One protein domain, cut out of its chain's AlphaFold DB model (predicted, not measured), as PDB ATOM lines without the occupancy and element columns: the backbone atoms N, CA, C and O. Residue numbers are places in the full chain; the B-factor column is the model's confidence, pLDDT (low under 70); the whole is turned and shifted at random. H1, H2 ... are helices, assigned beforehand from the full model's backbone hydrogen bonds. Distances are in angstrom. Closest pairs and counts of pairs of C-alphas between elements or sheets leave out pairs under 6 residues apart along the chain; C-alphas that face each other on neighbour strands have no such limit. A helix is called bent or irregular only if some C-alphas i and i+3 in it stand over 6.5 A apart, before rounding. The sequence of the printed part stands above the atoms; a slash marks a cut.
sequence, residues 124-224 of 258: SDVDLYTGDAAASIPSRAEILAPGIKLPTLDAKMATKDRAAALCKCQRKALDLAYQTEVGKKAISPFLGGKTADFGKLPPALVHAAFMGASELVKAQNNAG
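AT A GLANCE: This is residues 124 to 224 of the 258 residues of an uncharacterized protein of Cupriavidus gilardii CR3 (UniProt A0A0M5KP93). The long helix H5 crosses a pair of helices, H2 and H3, that lie side by side and run the same way; H4 folds back on H5 as a helical hairpin, and the short H1 packs on the beginning of H3. The long link of residues 145 to 158 returns from the end of H2 to the beginning of H3. The printed part has 101 residues with five named helices, H1 to H5 in chain order, and no named strand: all helix, with mostly crossed packing. It is compact, with a radius of gyration of the C-alphas of 13.0 A and spans of 40 by 29 by 20 A.

HOW THE PARTS SIT: H5, residues 203 to 223, touches H4, residues 181 to 191, at a steep tilt of 43 degrees, opposite ways; their closest C-alphas, of Phe 190 and Ala 209, are 4.9 A apart. With residues 203 to 210 alone, H5 touches H3, residues 159 to 178, at a steep tilt of 52 degrees; closest are the C-alphas of Gln 170 and Phe 210, 6.4 A apart. H2, residues 131 to 144, touches H3 at a shallow tilt of 21 degrees, the same way, closest at the C-alphas of Ala 141 and Ala 173, 5.5 A. H1, residues 124 to 127, touches H3, closest at the C-alphas of Val 126 and Ala 163, 5.4 A, and is apart from H4. Every O i to N i+4 pair is within hydrogen-bond range in H3 and H5, against 7 of 10 in H2 and 4 of 7 in H4; H1 is too short for such a pair.

IN THESE COORDINATES: H5 measures 29.8 A from C-alpha 203 at (-1.106, 21.193, -9.094) to C-alpha 223 at (-22.191, 36.917, -23.119). H3 measures 28.3 A, H2 21.3 A, H4 15.5 A and H1 5.3 A. H2 and H4 are irregular, but only just: C-alphas 135 and 138 are 6.8 A apart, C-alphas 186 and 189 6.9 A.

THE WHOLE: The two farthest C-alphas, of Ala 158 and Gly 224, are 41.4 A apart. The printed part has no cut. The links H2 to H3 and H4 to H5 are long. Residue 224 alone has a pLDDT under 70.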
ATOM      1  N   SER A 124       7.880  25.493  -6.165       77.31
ATOM      2  CA  SER A 124       7.348  26.063  -7.410       77.31
ATOM      3  C   SER A 124       5.823  25.970  -7.474       77.31
ATOM      4  O   SER A 124       5.151  26.899  -7.932       77.31
ATOM      5  N   ASP A 125       5.264  24.896  -6.918       81.56
ATOM      6  CA  ASP A 125       3.828  24.752  -6.758       81.56
ATOM      7  C   ASP A 125       3.248  25.691  -5.696       81.56
ATOM      8  O   ASP A 125       2.109  26.132  -5.831       81.56
ATOM      9  N   VAL A 126       3.990  26.025  -4.639       80.81
ATOM     10  CA  VAL A 126       3.537  26.996  -3.629       80.81
ATOM     11  C   VAL A 126       3.416  28.389  -4.238       80.81
ATOM     12  O   VAL A 126       2.420  29.069  -3.976       80.81
ATOM     13  N   ASP A 127       4.364  28.785  -5.088       85.44
ATOM     14  CA  ASP A 127       4.391  30.105  -5.726       85.44
ATOM     15  C   ASP A 127       3.142  30.378  -6.583       85.44
ATOM     16  O   ASP A 127       2.626  31.501  -6.569       85.44
ATOM     17  N   LEU A 128       2.565  29.344  -7.217       85.31
ATOM     18  CA  LEU A 128       1.283  29.408  -7.949       85.31
ATOM     19  C   LEU A 128       0.102  29.899  -7.090       85.31
ATOM     20  O   LEU A 128      -0.895  30.397  -7.622       85.31
ATOM     21  N   TYR A 129       0.194  29.756  -5.768       86.00
ATOM     22  CA  TYR A 129      -0.857  30.105  -4.809       86.00
ATOM     23  C   TYR A 129      -0.460  31.265  -3.893       86.00
ATOM     24  O   TYR A 129      -0.991  31.398  -2.785       86.00
ATOM     25  N   THR A 130       0.460  32.116  -4.342       84.62
ATOM     26  CA  THR A 130       0.854  33.339  -3.634       84.62
ATOM     27  C   THR A 130       0.340  34.600  -4.334       84.62
ATOM     28  O   THR A 130      -0.198  34.552  -5.442       84.62
ATOM     29  N   GLY A 131       0.445  35.743  -3.647       84.12
ATOM     30  CA  GLY A 131       0.091  37.056  -4.192       84.12
ATOM     31  C   GLY A 131      -1.342  37.144  -4.734       84.12
ATOM     32  O   GLY A 131      -2.294  36.661  -4.117       84.12
ATOM     33  N   ASP A 132      -1.481  37.762  -5.908       82.62
ATOM     34  CA  ASP A 132      -2.772  38.033  -6.552       82.62
ATOM     35  C   ASP A 132      -3.492  36.762  -7.022       82.62
ATOM     36  O   ASP A 132      -4.728  36.713  -7.046       82.62
ATOM     37  N   ALA A 133      -2.741  35.705  -7.353       82.44
ATOM     38  CA  ALA A 133      -3.323  34.434  -7.768       82.44
ATOM     39  C   ALA A 133      -4.216  33.869  -6.653       82.44
ATOM     40  O   ALA A 133      -5.379  33.537  -6.903       82.44
ATOM     41  N   ALA A 134      -3.721  33.883  -5.410       86.62
ATOM     42  CA  ALA A 134      -4.451  33.441  -4.222       86.62
ATOM     43  C   ALA A 134      -5.761  34.210  -4.002       86.62
ATOM     44  O   ALA A 134      -6.790  33.609  -3.690       86.62
ATOM     45  N   ALA A 135      -5.737  35.531  -4.201       89.12
ATOM     46  CA  ALA A 135      -6.895  36.398  -3.995       89.12
ATOM     47  C   ALA A 135      -8.027  36.131  -5.005       89.12
ATOM     48  O   ALA A 135      -9.201  36.343  -4.698       89.12
ATOM     49  N   SER A 136      -7.691  35.640  -6.202       91.31
ATOM     50  CA  SER A 136      -8.670  35.366  -7.260       91.31
ATOM     51  C   SER A 136      -9.342  33.989  -7.160       91.31
ATOM     52  O   SER A 136     -10.410  33.783  -7.736       91.31
ATOM     53  N   ILE A 137      -8.757  33.040  -6.422       93.06
ATOM     54  CA  ILE A 137      -9.279  31.667  -6.320       93.06
ATOM     55  C   ILE A 137     -10.682  31.611  -5.695       93.06
ATOM     56  O   ILE A 137     -11.538  30.943  -6.274       93.06
ATOM     57  N   PRO A 138     -10.984  32.315  -4.586       92.62
ATOM     58  CA  PRO A 138     -12.311  32.277  -3.974       92.62
ATOM     59  C   PRO A 138     -13.441  32.691  -4.923       92.62
ATOM     60  O   PRO A 138     -14.458  32.009  -5.019       92.62
ATOM     61  N   SER A 139     -13.250  33.783  -5.668       93.06
ATOM     62  CA  SER A 139     -14.270  34.294  -6.590       93.06
ATOM     63  C   SER A 139     -14.455  33.384  -7.802       93.06
ATOM     64  O   SER A 139     -15.578  33.150  -8.243       93.06
ATOM     65  N   ARG A 140     -13.366  32.813  -8.322       94.75
ATOM     66  CA  ARG A 140     -13.399  31.850  -9.430       94.75
ATOM     67  C   ARG A 140     -14.028  30.519  -9.042       94.75
ATOM     68  O   ARG A 140     -14.714  29.919  -9.867       94.75
ATOM     69  N   ALA A 141     -13.810  30.074  -7.807       95.00
ATOM     70  CA  ALA A 141     -14.414  28.855  -7.290       95.00
ATOM     71  C   ALA A 141     -15.939  28.995  -7.241       95.00
ATOM     72  O   ALA A 141     -16.632  28.091  -7.694       95.00
ATOM     73  N   GLU A 142     -16.443  30.156  -6.819       94.44
ATOM     74  CA  GLU A 142     -17.879  30.455  -6.826       94.44
ATOM     75  C   GLU A 142     -18.465  30.539  -8.247       94.44
ATOM     76  O   GLU A 142     -19.587  30.101  -8.484       94.44
ATOM     77  N   ILE A 143     -17.704  31.056  -9.222       94.31
ATOM     78  CA  ILE A 143     -18.128  31.079 -10.634       94.31
ATOM     79  C   ILE A 143     -18.303  29.657 -11.187       94.31
ATOM     80  O   ILE A 143     -19.228  29.411 -11.960       94.31
ATOM     81  N   LEU A 144     -17.401  28.739 -10.831       93.69
ATOM     82  CA  LEU A 144     -17.425  27.355 -11.311       93.69
ATOM     83  C   LEU A 144     -18.452  26.492 -10.575       93.69
ATOM     84  O   LEU A 144     -19.182  25.732 -11.210       93.69
ATOM     85  N   ALA A 145     -18.492  26.599  -9.249       93.62
ATOM     86  CA  ALA A 145     -19.330  25.801  -8.367       93.62
ATOM     87  C   ALA A 145     -20.045  26.731  -7.369       93.62
ATOM     88  O   ALA A 145     -19.517  26.983  -6.284       93.62
ATOM     89  N   PRO A 146     -21.241  27.241  -7.721       91.31
ATOM     90  CA  PRO A 146     -21.990  28.146  -6.856       91.31
ATOM     91  C   PRO A 146     -22.301  27.515  -5.494       91.31
ATOM     92  O   PRO A 146     -22.770  26.374  -5.424       91.31
ATOM     93  N   GLY A 147     -22.073  28.259  -4.410       89.62
ATOM     94  CA  GLY A 147     -22.294  27.795  -3.039       89.62
ATOM     95  C   GLY A 147     -21.208  26.861  -2.496       89.62
ATOM     96  O   GLY A 147     -21.448  26.148  -1.514       89.62
ATOM     97  N   ILE A 148     -20.019  26.834  -3.109       92.25
ATOM     98  CA  ILE A 148     -18.906  26.028  -2.606       92.25
ATOM     99  C   ILE A 148     -18.407  26.552  -1.254       92.25
ATOM    100  O   ILE A 148     -18.224  27.747  -1.027       92.25
ATOM    101  N   LYS A 149     -18.129  25.629  -0.329       90.44
ATOM    102  CA  LYS A 149     -17.488  25.967   0.946       90.44
ATOM    103  C   LYS A 149     -16.019  26.309   0.710       90.44
ATOM    104  O   LYS A 149     -15.192  25.417   0.513       90.44
ATOM    105  N   LEU A 150     -15.713  27.600   0.754       89.69
ATOM    106  CA  LEU A 150     -14.351  28.111   0.656       89.69
ATOM    107  C   LEU A 150     -13.558  27.819   1.941       89.69
ATOM    108  O   LEU A 150     -14.123  27.875   3.038       89.69
ATOM    109  N   PRO A 151     -12.253  27.516   1.838       87.06
ATOM    110  CA  PRO A 151     -11.410  27.354   3.011       87.06
ATOM    111  C   PRO A 151     -11.253  28.687   3.750       87.06
ATOM    112  O   PRO A 151     -11.057  29.739   3.142       87.06
ATOM    113  N   THR A 152     -11.279  28.635   5.077       85.88
ATOM    114  CA  THR A 152     -10.883  29.762   5.924       85.88
ATOM    115  C   THR A 152      -9.361  29.840   5.974       85.88
ATOM    116  O   THR A 152      -8.710  28.916   6.464       85.88
ATOM    117  N   LEU A 153      -8.793  30.934   5.470       84.75
ATOM    118  CA  LEU A 153      -7.351  31.169   5.479       84.75
ATOM    119  C   LEU A 153      -7.017  32.183   6.577       84.75
ATOM    120  O   LEU A 153      -7.488  33.317   6.535       84.75
ATOM    121  N   ASP A 154      -6.202  31.781   7.550       81.50
ATOM    122  CA  ASP A 154      -5.641  32.705   8.540       81.50
ATOM    123  C   ASP A 154      -4.474  33.483   7.902       81.50
ATOM    124  O   ASP A 154      -3.621  32.922   7.199       81.50
ATOM    125  N   ALA A 155      -4.411  34.789   8.158       78.56
ATOM    126  CA  ALA A 155      -3.289  35.632   7.758       78.56
ATOM    127  C   ALA A 155      -1.948  35.127   8.329       78.56
ATOM    128  O   ALA A 155      -0.911  35.275   7.682       78.56
ATOM    129  N   LYS A 156      -1.973  34.479   9.500       84.44
ATOM    130  CA  LYS A 156      -0.806  33.895  10.179       84.44
ATOM    131  C   LYS A 156      -0.459  32.477   9.722       84.44
ATOM    132  O   LYS A 156       0.557  31.942  10.153       84.44
ATOM    133  N   MET A 157      -1.287  31.859   8.879       85.62
ATOM    134  CA  MET A 157      -1.031  30.520   8.343       85.62
ATOM    135  C   MET A 157       0.262  30.508   7.517       85.62
ATOM    136  O   MET A 157       0.539  31.464   6.785       85.62
ATOM    137  N   ALA A 158       1.035  29.422   7.603       86.88
ATOM    138  CA  ALA A 158       2.231  29.256   6.786       86.88
ATOM    139  C   ALA A 158       1.872  29.251   5.290       86.88
ATOM    140  O   ALA A 158       0.826  28.736   4.886       86.88
ATOM    141  N   THR A 159       2.751  29.802   4.451       86.94
ATOM    142  CA  THR A 159       2.511  29.926   3.002       86.94
ATOM    143  C   THR A 159       2.235  28.572   2.346       86.94
ATOM    144  O   THR A 159       1.332  28.471   1.521       86.94
ATOM    145  N   LYS A 160       2.948  27.519   2.768       87.44
ATOM    146  CA  LYS A 160       2.772  26.152   2.255       87.44
ATOM    147  C   LYS A 160       1.387  25.585   2.587       87.44
ATOM    148  O   LYS A 160       0.719  25.045   1.710       87.44
ATOM    149  N   ASP A 161       0.914  25.784   3.815       87.94
ATOM    150  CA  ASP A 161      -0.412  25.316   4.244       87.94
ATOM    151  C   ASP A 161      -1.534  26.083   3.542       87.94
ATOM    152  O   ASP A 161      -2.535  25.497   3.118       87.94
ATOM    153  N   ARG A 162      -1.339  27.392   3.345       89.06
ATOM    154  CA  ARG A 162      -2.254  28.234   2.570       89.06
ATOM    155  C   ARG A 162      -2.345  27.763   1.119       89.06
ATOM    156  O   ARG A 162      -3.452  27.606   0.606       89.06
ATOM    157  N   ALA A 163      -1.205  27.499   0.480       90.12
ATOM    158  CA  ALA A 163      -1.149  26.970  -0.880       90.12
ATOM    159  C   ALA A 163      -1.847  25.606  -0.984       90.12
ATOM    160  O   ALA A 163      -2.675  25.398  -1.871       90.12
ATOM    161  N   ALA A 164      -1.614  24.710  -0.022       90.12
ATOM    162  CA  ALA A 164      -2.284  23.415   0.030       90.12
ATOM    163  C   ALA A 164      -3.804  23.537   0.193       90.12
ATOM    164  O   ALA A 164      -4.557  22.818  -0.469       90.12
ATOM    165  N   ALA A 165      -4.277  24.458   1.035       91.00
ATOM    166  CA  ALA A 165      -5.704  24.724   1.200       91.00
ATOM    167  C   ALA A 165      -6.342  25.269  -0.091       91.00
ATOM    168  O   ALA A 165      -7.439  24.845  -0.463       91.00
ATOM    169  N   LEU A 166      -5.645  26.161  -0.800       92.56
ATOM    170  CA  LEU A 166      -6.098  26.727  -2.072       92.56
ATOM    171  C   LEU A 166      -6.107  25.691  -3.202       92.56
ATOM    172  O   LEU A 166      -7.106  25.589  -3.914       92.56
ATOM    173  N   CYS A 167      -5.068  24.865  -3.321       93.00
ATOM    174  CA  CYS A 167      -5.032  23.761  -4.281       93.00
ATOM    175  C   CYS A 167      -6.189  22.776  -4.033       93.00
ATOM    176  O   CYS A 167      -6.940  22.435  -4.951       93.00
ATOM    177  N   LYS A 168      -6.425  22.393  -2.770       93.06
ATOM    178  CA  LYS A 168      -7.581  21.560  -2.386       93.06
ATOM    179  C   LYS A 168      -8.915  22.229  -2.726       93.06
ATOM    180  O   LYS A 168      -9.842  21.541  -3.146       93.06
ATOM    181  N   CYS A 169      -9.025  23.548  -2.563       94.19
ATOM    182  CA  CYS A 169     -10.213  24.304  -2.962       94.19
ATOM    183  C   CYS A 169     -10.452  24.229  -4.476       94.19
ATOM    184  O   CYS A 169     -11.583  23.993  -4.894       94.19
ATOM    185  N   GLN A 170      -9.405  24.388  -5.291       94.88
ATOM    186  CA  GLN A 170      -9.516  24.287  -6.748       94.88
ATOM    187  C   GLN A 170      -9.960  22.895  -7.191       94.88
ATOM    188  O   GLN A 170     -10.877  22.789  -8.001       94.88
ATOM    189  N   ARG A 171      -9.360  21.838  -6.625       95.31
ATOM    190  CA  ARG A 171      -9.749  20.449  -6.915       95.31
ATOM    191  C   ARG A 171     -11.229  20.225  -6.621       95.31
ATOM    192  O   ARG A 171     -11.971  19.869  -7.526       95.31
ATOM    193  N   LYS A 172     -11.686  20.597  -5.420       94.88
ATOM    194  CA  LYS A 172     -13.104  20.499  -5.031       94.88
ATOM    195  C   LYS A 172     -14.037  21.300  -5.942       94.88
ATOM    196  O   LYS A 172     -15.124  20.827  -6.262       94.88
ATOM    197  N   ALA A 173     -13.642  22.507  -6.348       95.69
ATOM    198  CA  ALA A 173     -14.436  23.325  -7.262       95.69
ATOM    199  C   ALA A 173     -14.560  22.679  -8.644       95.69
ATOM    200  O   ALA A 173     -15.651  22.654  -9.210       95.69
ATOM    201  N   LEU A 174     -13.462  22.127  -9.163       95.31
ATOM    202  CA  LEU A 174     -13.459  21.393 -10.422       95.31
ATOM    203  C   LEU A 174     -14.286  20.109 -10.322       95.31
ATOM    204  O   LEU A 174     -15.118  19.894 -11.195       95.31
ATOM    205  N   ASP A 175     -14.137  19.325  -9.252       94.81
ATOM    206  CA  ASP A 175     -14.922  18.107  -9.004       94.81
ATOM    207  C   ASP A 175     -16.428  18.395  -9.027       94.81
ATOM    208  O   ASP A 175     -17.180  17.755  -9.763       94.81
ATOM    209  N   LEU A 176     -16.873  19.398  -8.262       94.50
ATOM    210  CA  LEU A 176     -18.285  19.784  -8.188       94.50
ATOM    211  C   LEU A 176     -18.804  20.317  -9.525       94.50
ATOM    212  O   LEU A 176     -19.878  19.924  -9.979       94.50
ATOM    213  N   ALA A 177     -18.039  21.184 -10.187       94.38
ATOM    214  CA  ALA A 177     -18.426  21.723 -11.483       94.38
ATOM    215  C   ALA A 177     -18.491  20.624 -12.560       94.38
ATOM    216  O   ALA A 177     -19.387  20.649 -13.409       94.38
ATOM    217  N   TYR A 178     -17.600  19.630 -12.507       94.31
ATOM    218  CA  TYR A 178     -17.542  18.525 -13.469       94.31
ATOM    219  C   TYR A 178     -18.749  17.579 -13.385       94.31
ATOM    220  O   TYR A 178     -19.070  16.907 -14.365       94.31
ATOM    221  N   GLN A 179     -19.467  17.565 -12.256       92.94
ATOM    222  CA  GLN A 179     -20.737  16.840 -12.113       92.94
ATOM    223  C   GLN A 179     -21.883  17.478 -12.915       92.94
ATOM    224  O   GLN A 179     -22.911  16.841 -13.139       92.94
ATOM    225  N   THR A 180     -21.722  18.726 -13.364       91.69
ATOM    226  CA  THR A 180     -22.712  19.423 -14.189       91.69
ATOM    227  C   THR A 180     -22.330  19.364 -15.666       91.69
ATOM    228  O   THR A 180     -21.159  19.463 -16.027       91.69
ATOM    229  N   GLU A 181     -23.318  19.289 -16.557       91.00
ATOM    230  CA  GLU A 181     -23.070  19.296 -18.007       91.00
ATOM    231  C   GLU A 181     -22.377  20.581 -18.488       91.00
ATOM    232  O   GLU A 181     -21.568  20.558 -19.417       91.00
ATOM    233  N   VAL A 182     -22.684  21.715 -17.853       88.75
ATOM    234  CA  VAL A 182     -22.082  23.015 -18.178       88.75
ATOM    235  C   VAL A 182     -20.619  23.044 -17.743       88.75
ATOM    236  O   VAL A 182     -19.744  23.323 -18.564       88.75
ATOM    237  N   GLY A 183     -20.337  22.691 -16.486       90.50
ATOM    238  CA  GLY A 183     -18.973  22.658 -15.968       90.50
ATOM    239  C   GLY A 183     -18.116  21.607 -16.668       90.50
ATOM    240  O   GLY A 183     -16.982  21.897 -17.039       90.50
ATOM    241  N   LYS A 184     -18.669  20.436 -17.004       92.88
ATOM    242  CA  LYS A 184     -17.967  19.424 -17.805       92.88
ATOM    243  C   LYS A 184     -17.525  19.963 -19.166       92.88
ATOM    244  O   LYS A 184     -16.371  19.760 -19.550       92.88
ATOM    245  N   LYS A 185     -18.397  20.680 -19.885       93.00
ATOM    246  CA  LYS A 185     -18.048  21.323 -21.169       93.00
ATOM    247  C   LYS A 185     -17.000  22.421 -21.007       93.00
ATOM    248  O   LYS A 185     -16.154  22.568 -21.883       93.00
ATOM    249  N   ALA A 186     -17.052  23.168 -19.906       93.38
ATOM    250  CA  ALA A 186     -16.082  24.215 -19.611       93.38
ATOM    251  C   ALA A 186     -14.703  23.657 -19.229       93.38
ATOM    252  O   ALA A 186     -13.694  24.218 -19.635       93.38
ATOM    253  N   ILE A 187     -14.648  22.557 -18.473       95.25
ATOM    254  CA  ILE A 187     -13.406  22.019 -17.896       95.25
ATOM    255  C   ILE A 187     -12.689  21.058 -18.849       95.25
ATOM    256  O   ILE A 187     -11.463  21.084 -18.941       95.25
ATOM    257  N   SER A 188     -13.429  20.224 -19.590       93.25
ATOM    258  CA  SER A 188     -12.847  19.168 -20.439       93.25
ATOM    259  C   SER A 188     -11.760  19.642 -21.423       93.25
ATOM    260  O   SER A 188     -10.766  18.927 -21.559       93.25
ATOM    261  N   PRO A 189     -11.865  20.823 -22.073       93.31
ATOM    262  CA  PRO A 189     -10.815  21.324 -22.967       93.31
ATOM    263  C   PRO A 189      -9.453  21.510 -22.287       93.31
ATOM    264  O   PRO A 189      -8.423  21.404 -22.945       93.31
ATOM    265  N   PHE A 190      -9.435  21.753 -20.975       93.56
ATOM    266  CA  PHE A 190      -8.212  22.016 -20.218       93.56
ATOM    267  C   PHE A 190      -7.559  20.754 -19.642       93.56
ATOM    268  O   PHE A 190      -6.438  20.819 -19.146       93.56
ATOM    269  N   LEU A 191      -8.221  19.594 -19.726       90.56
ATOM    270  CA  LEU A 191      -7.671  18.322 -19.244       90.56
ATOM    271  C   LEU A 191      -6.723  17.652 -20.249       90.56
ATOM    272  O   LEU A 191      -6.039  16.695 -19.894       90.56
ATOM    273  N   GLY A 192      -6.681  18.117 -21.504       83.88
ATOM    274  CA  GLY A 192      -5.785  17.563 -22.526       83.88
ATOM    275  C   GLY A 192      -6.002  16.066 -22.789       83.88
ATOM    276  O   GLY A 192      -5.049  15.348 -23.066       83.88
ATOM    277  N   GLY A 193      -7.237  15.577 -22.632       81.75
ATOM    278  CA  GLY A 193      -7.577  14.156 -22.775       81.75
ATOM    279  C   GLY A 193      -7.258  13.282 -21.555       81.75
ATOM    280  O   GLY A 193      -7.523  12.083 -21.597       81.75
ATOM    281  N   LYS A 194      -6.730  13.853 -20.463       83.44
ATOM    282  CA  LYS A 194      -6.554  13.137 -19.192       83.44
ATOM    283  C   LYS A 194      -7.902  12.861 -18.526       83.44
ATOM    284  O   LYS A 194      -8.882  13.580 -18.733       83.44
ATOM    285  N   THR A 195      -7.936  11.820 -17.701       82.94
ATOM    286  CA  THR A 195      -9.096  11.493 -16.869       82.94
ATOM    287  C   THR A 195      -9.385  12.629 -15.890       82.94
ATOM    288  O   THR A 195      -8.461  13.236 -15.346       82.94
ATOM    289  N   ALA A 196     -10.667  12.908 -15.649       84.19
ATOM    290  CA  ALA A 196     -11.124  13.914 -14.692       84.19
ATOM    291  C   ALA A 196     -11.002  13.401 -13.247       84.19
ATOM    292  O   ALA A 196     -11.997  13.201 -12.560       84.19
ATOM    293  N   ASP A 197      -9.770  13.133 -12.825       89.50
ATOM    294  CA  ASP A 197      -9.415  12.755 -11.457       89.50
ATOM    295  C   ASP A 197      -8.534  13.865 -10.870       89.50
ATOM    296  O   ASP A 197      -7.304  13.809 -10.908       89.50
ATOM    297  N   PHE A 198      -9.177  14.937 -10.398       90.75
ATOM    298  CA  PHE A 198      -8.491  16.158  -9.968       90.75
ATOM    299  C   PHE A 198      -7.636  15.953  -8.707       90.75
ATOM    300  O   PHE A 198      -6.720  16.745  -8.467       90.75
ATOM    301  N   GLY A 199      -7.871  14.883  -7.940       88.44
ATOM    302  CA  GLY A 199      -7.034  14.465  -6.811       88.44
ATOM    303  C   GLY A 199      -5.627  14.040  -7.240       88.44
ATOM    304  O   GLY A 199      -4.645  14.361  -6.560       88.44
ATOM    305  N   LYS A 200      -5.518  13.412  -8.416       88.50
ATOM    306  CA  LYS A 200      -4.257  12.882  -8.964       88.50
ATOM    307  C   LYS A 200      -3.578  13.796  -9.978       88.50
ATOM    308  O   LYS A 200      -2.441  13.542 -10.368       88.50
ATOM    309  N   LEU A 201      -4.249  14.858 -10.423       88.69
ATOM    310  CA  LEU A 201      -3.649  15.799 -11.367       88.69
ATOM    311  C   LEU A 201      -2.552  16.654 -10.698       88.69
ATOM    312  O   LEU A 201      -2.735  17.113  -9.561       88.69
ATOM    313  N   PRO A 202      -1.448  16.938 -11.421       90.81
ATOM    314  CA  PRO A 202      -0.420  17.866 -10.960       90.81
ATOM    315  C   PRO A 202      -1.010  19.243 -10.610       90.81
ATOM    316  O   PRO A 202      -1.875  19.723 -11.356       90.81
ATOM    317  N   PRO A 203      -0.552  19.911  -9.536       90.81
ATOM    318  CA  PRO A 203      -1.106  21.193  -9.094       90.81
ATOM    319  C   PRO A 203      -1.082  22.283 -10.168       90.81
ATOM    320  O   PRO A 203      -2.079  22.986 -10.327       90.81
ATOM    321  N   ALA A 204      -0.020  22.365 -10.972       91.44
ATOM    322  CA  ALA A 204       0.048  23.286 -12.108       91.44
ATOM    323  C   ALA A 204      -1.079  23.062 -13.138       91.44
ATOM    324  O   ALA A 204      -1.684  24.017 -13.630       91.44
ATOM    325  N   LEU A 205      -1.412  21.801 -13.440       92.38
ATOM    326  CA  LEU A 205      -2.492  21.469 -14.373       92.38
ATOM    327  C   LEU A 205      -3.870  21.762 -13.768       92.38
ATOM    328  O   LEU A 205      -4.738  22.294 -14.460       92.38
ATOM    329  N   VAL A 206      -4.060  21.458 -12.481       94.12
ATOM    330  CA  VAL A 206      -5.276  21.824 -11.737       94.12
ATOM    331  C   VAL A 206      -5.477  23.336 -11.772       94.12
ATOM    332  O   VAL A 206      -6.566  23.800 -12.113       94.12
ATOM    333  N   HIS A 207      -4.423  24.102 -11.490       94.31
ATOM    334  CA  HIS A 207      -4.465  25.557 -11.494       94.31
ATOM    335  C   HIS A 207      -4.809  26.106 -12.884       94.31
ATOM    336  O   HIS A 207      -5.726  26.916 -13.015       94.31
ATOM    337  N   ALA A 208      -4.140  25.628 -13.938       93.69
ATOM    338  CA  ALA A 208      -4.415  26.051 -15.311       93.69
ATOM    339  C   ALA A 208      -5.858  25.731 -15.742       93.69
ATOM    340  O   ALA A 208      -6.548  26.599 -16.284       93.69
ATOM    341  N   ALA A 209      -6.340  24.517 -15.455       95.06
ATOM    342  CA  ALA A 209      -7.709  24.112 -15.767       95.06
ATOM    343  C   ALA A 209      -8.744  24.934 -14.992       95.06
ATOM    344  O   ALA A 209      -9.738  25.372 -15.567       95.06
ATOM    345  N   PHE A 210      -8.490  25.206 -13.714       95.94
ATOM    346  CA  PHE A 210      -9.336  26.052 -12.877       95.94
ATOM    347  C   PHE A 210      -9.414  27.496 -13.395       95.94
ATOM    348  O   PHE A 210     -10.507  28.057 -13.542       95.94
ATOM    349  N   MET A 211      -8.271  28.104 -13.717       95.25
ATOM    350  CA  MET A 211      -8.215  29.473 -14.238       95.25
ATOM    351  C   MET A 211      -8.906  29.579 -15.603       95.25
ATOM    352  O   MET A 211      -9.743  30.462 -15.800       95.25
ATOM    353  N   GLY A 212      -8.626  28.646 -16.515       94.38
ATOM    354  CA  GLY A 212      -9.239  28.616 -17.844       94.38
ATOM    355  C   GLY A 212     -10.748  28.368 -17.805       94.38
ATOM    356  O   GLY A 212     -11.515  29.110 -18.423       94.38
ATOM    357  N   ALA A 213     -11.193  27.368 -17.041       95.62
ATOM    358  CA  ALA A 213     -12.610  27.028 -16.948       95.62
ATOM    359  C   ALA A 213     -13.422  28.147 -16.282       95.62
ATOM    360  O   ALA A 213     -14.515  28.466 -16.750       95.62
ATOM    361  N   SER A 214     -12.891  28.783 -15.230       95.25
ATOM    362  CA  SER A 214     -13.583  29.890 -14.557       95.25
ATOM    363  C   SER A 214     -13.752  31.113 -15.461       95.25
ATOM    364  O   SER A 214     -14.832  31.701 -15.475       95.25
ATOM    365  N   GLU A 215     -12.745  31.474 -16.267       93.94
ATOM    366  CA  GLU A 215     -12.902  32.544 -17.266       93.94
ATOM    367  C   GLU A 215     -13.893  32.169 -18.367       93.94
ATOM    368  O   GLU A 215     -14.702  33.002 -18.769       93.94
ATOM    369  N   LEU A 216     -13.881  30.917 -18.831       93.94
ATOM    370  CA  LEU A 216     -14.818  30.452 -19.852       93.94
ATOM    371  C   LEU A 216     -16.266  30.542 -19.351       93.94
ATOM    372  O   LEU A 216     -17.119  31.100 -20.044       93.94
ATOM    373  N   VAL A 217     -16.541  30.065 -18.134       93.06
ATOM    374  CA  VAL A 217     -17.877  30.155 -17.518       93.06
ATOM    375  C   VAL A 217     -18.270  31.612 -17.269       93.06
ATOM    376  O   VAL A 217     -19.386  32.018 -17.590       93.06
ATOM    377  N   LYS A 218     -17.346  32.447 -16.781       93.12
ATOM    378  CA  LYS A 218     -17.579  33.888 -16.610       93.12
ATOM    379  C   LYS A 218     -17.931  34.570 -17.934       93.12
ATOM    380  O   LYS A 218     -18.875  35.357 -17.987       93.12
ATOM    381  N   ALA A 219     -17.204  34.262 -19.006       91.12
ATOM    382  CA  ALA A 219     -17.473  34.790 -20.336       91.12
ATOM    383  C   ALA A 219     -18.848  34.342 -20.849       91.12
ATOM    384  O   ALA A 219     -19.589  35.162 -21.385       91.12
ATOM    385  N   GLN A 220     -19.229  33.079 -20.632       88.94
ATOM    386  CA  GLN A 220     -20.561  32.570 -20.982       88.94
ATOM    387  C   GLN A 220     -21.676  33.292 -20.219       88.94
ATOM    388  O   GLN A 220     -22.660  33.711 -20.833       88.94
ATOM    389  N   ASN A 221     -21.496  33.512 -18.916       88.31
ATOM    390  CA  ASN A 221     -22.457  34.239 -18.085       88.31
ATOM    391  C   ASN A 221     -22.601  35.704 -18.538       88.31
ATOM    392  O   ASN A 221     -23.708  36.238 -18.597       88.31
ATOM    393  N   ASN A 222     -21.495  36.336 -18.941       88.06
ATOM    394  CA  ASN A 222     -21.480  37.727 -19.401       88.06
ATOM    395  C   ASN A 222     -21.887  37.901 -20.874       88.06
ATOM    396  O   ASN A 222     -22.285  38.998 -21.274       88.06
ATOM    397  N   ALA A 223     -21.841  36.849 -21.697       80.81
ATOM    398  CA  ALA A 223     -22.191  36.917 -23.119       80.81
ATOM    399  C   ALA A 223     -23.654  37.340 -23.356       80.81
ATOM    400  O   ALA A 223     -23.970  37.948 -24.381       80.81
ATOM    401  N   GLY A 224     -24.549  37.075 -22.398       64.94
ATOM    402  CA  GLY A 224     -25.923  37.585 -22.416       64.94
ATOM    403  C   GLY A 224     -26.017  39.103 -22.207       64.94
ATOM    404  O   GLY A 224     -26.881  39.744 -22.802       64.94
TER     405      GLY A 224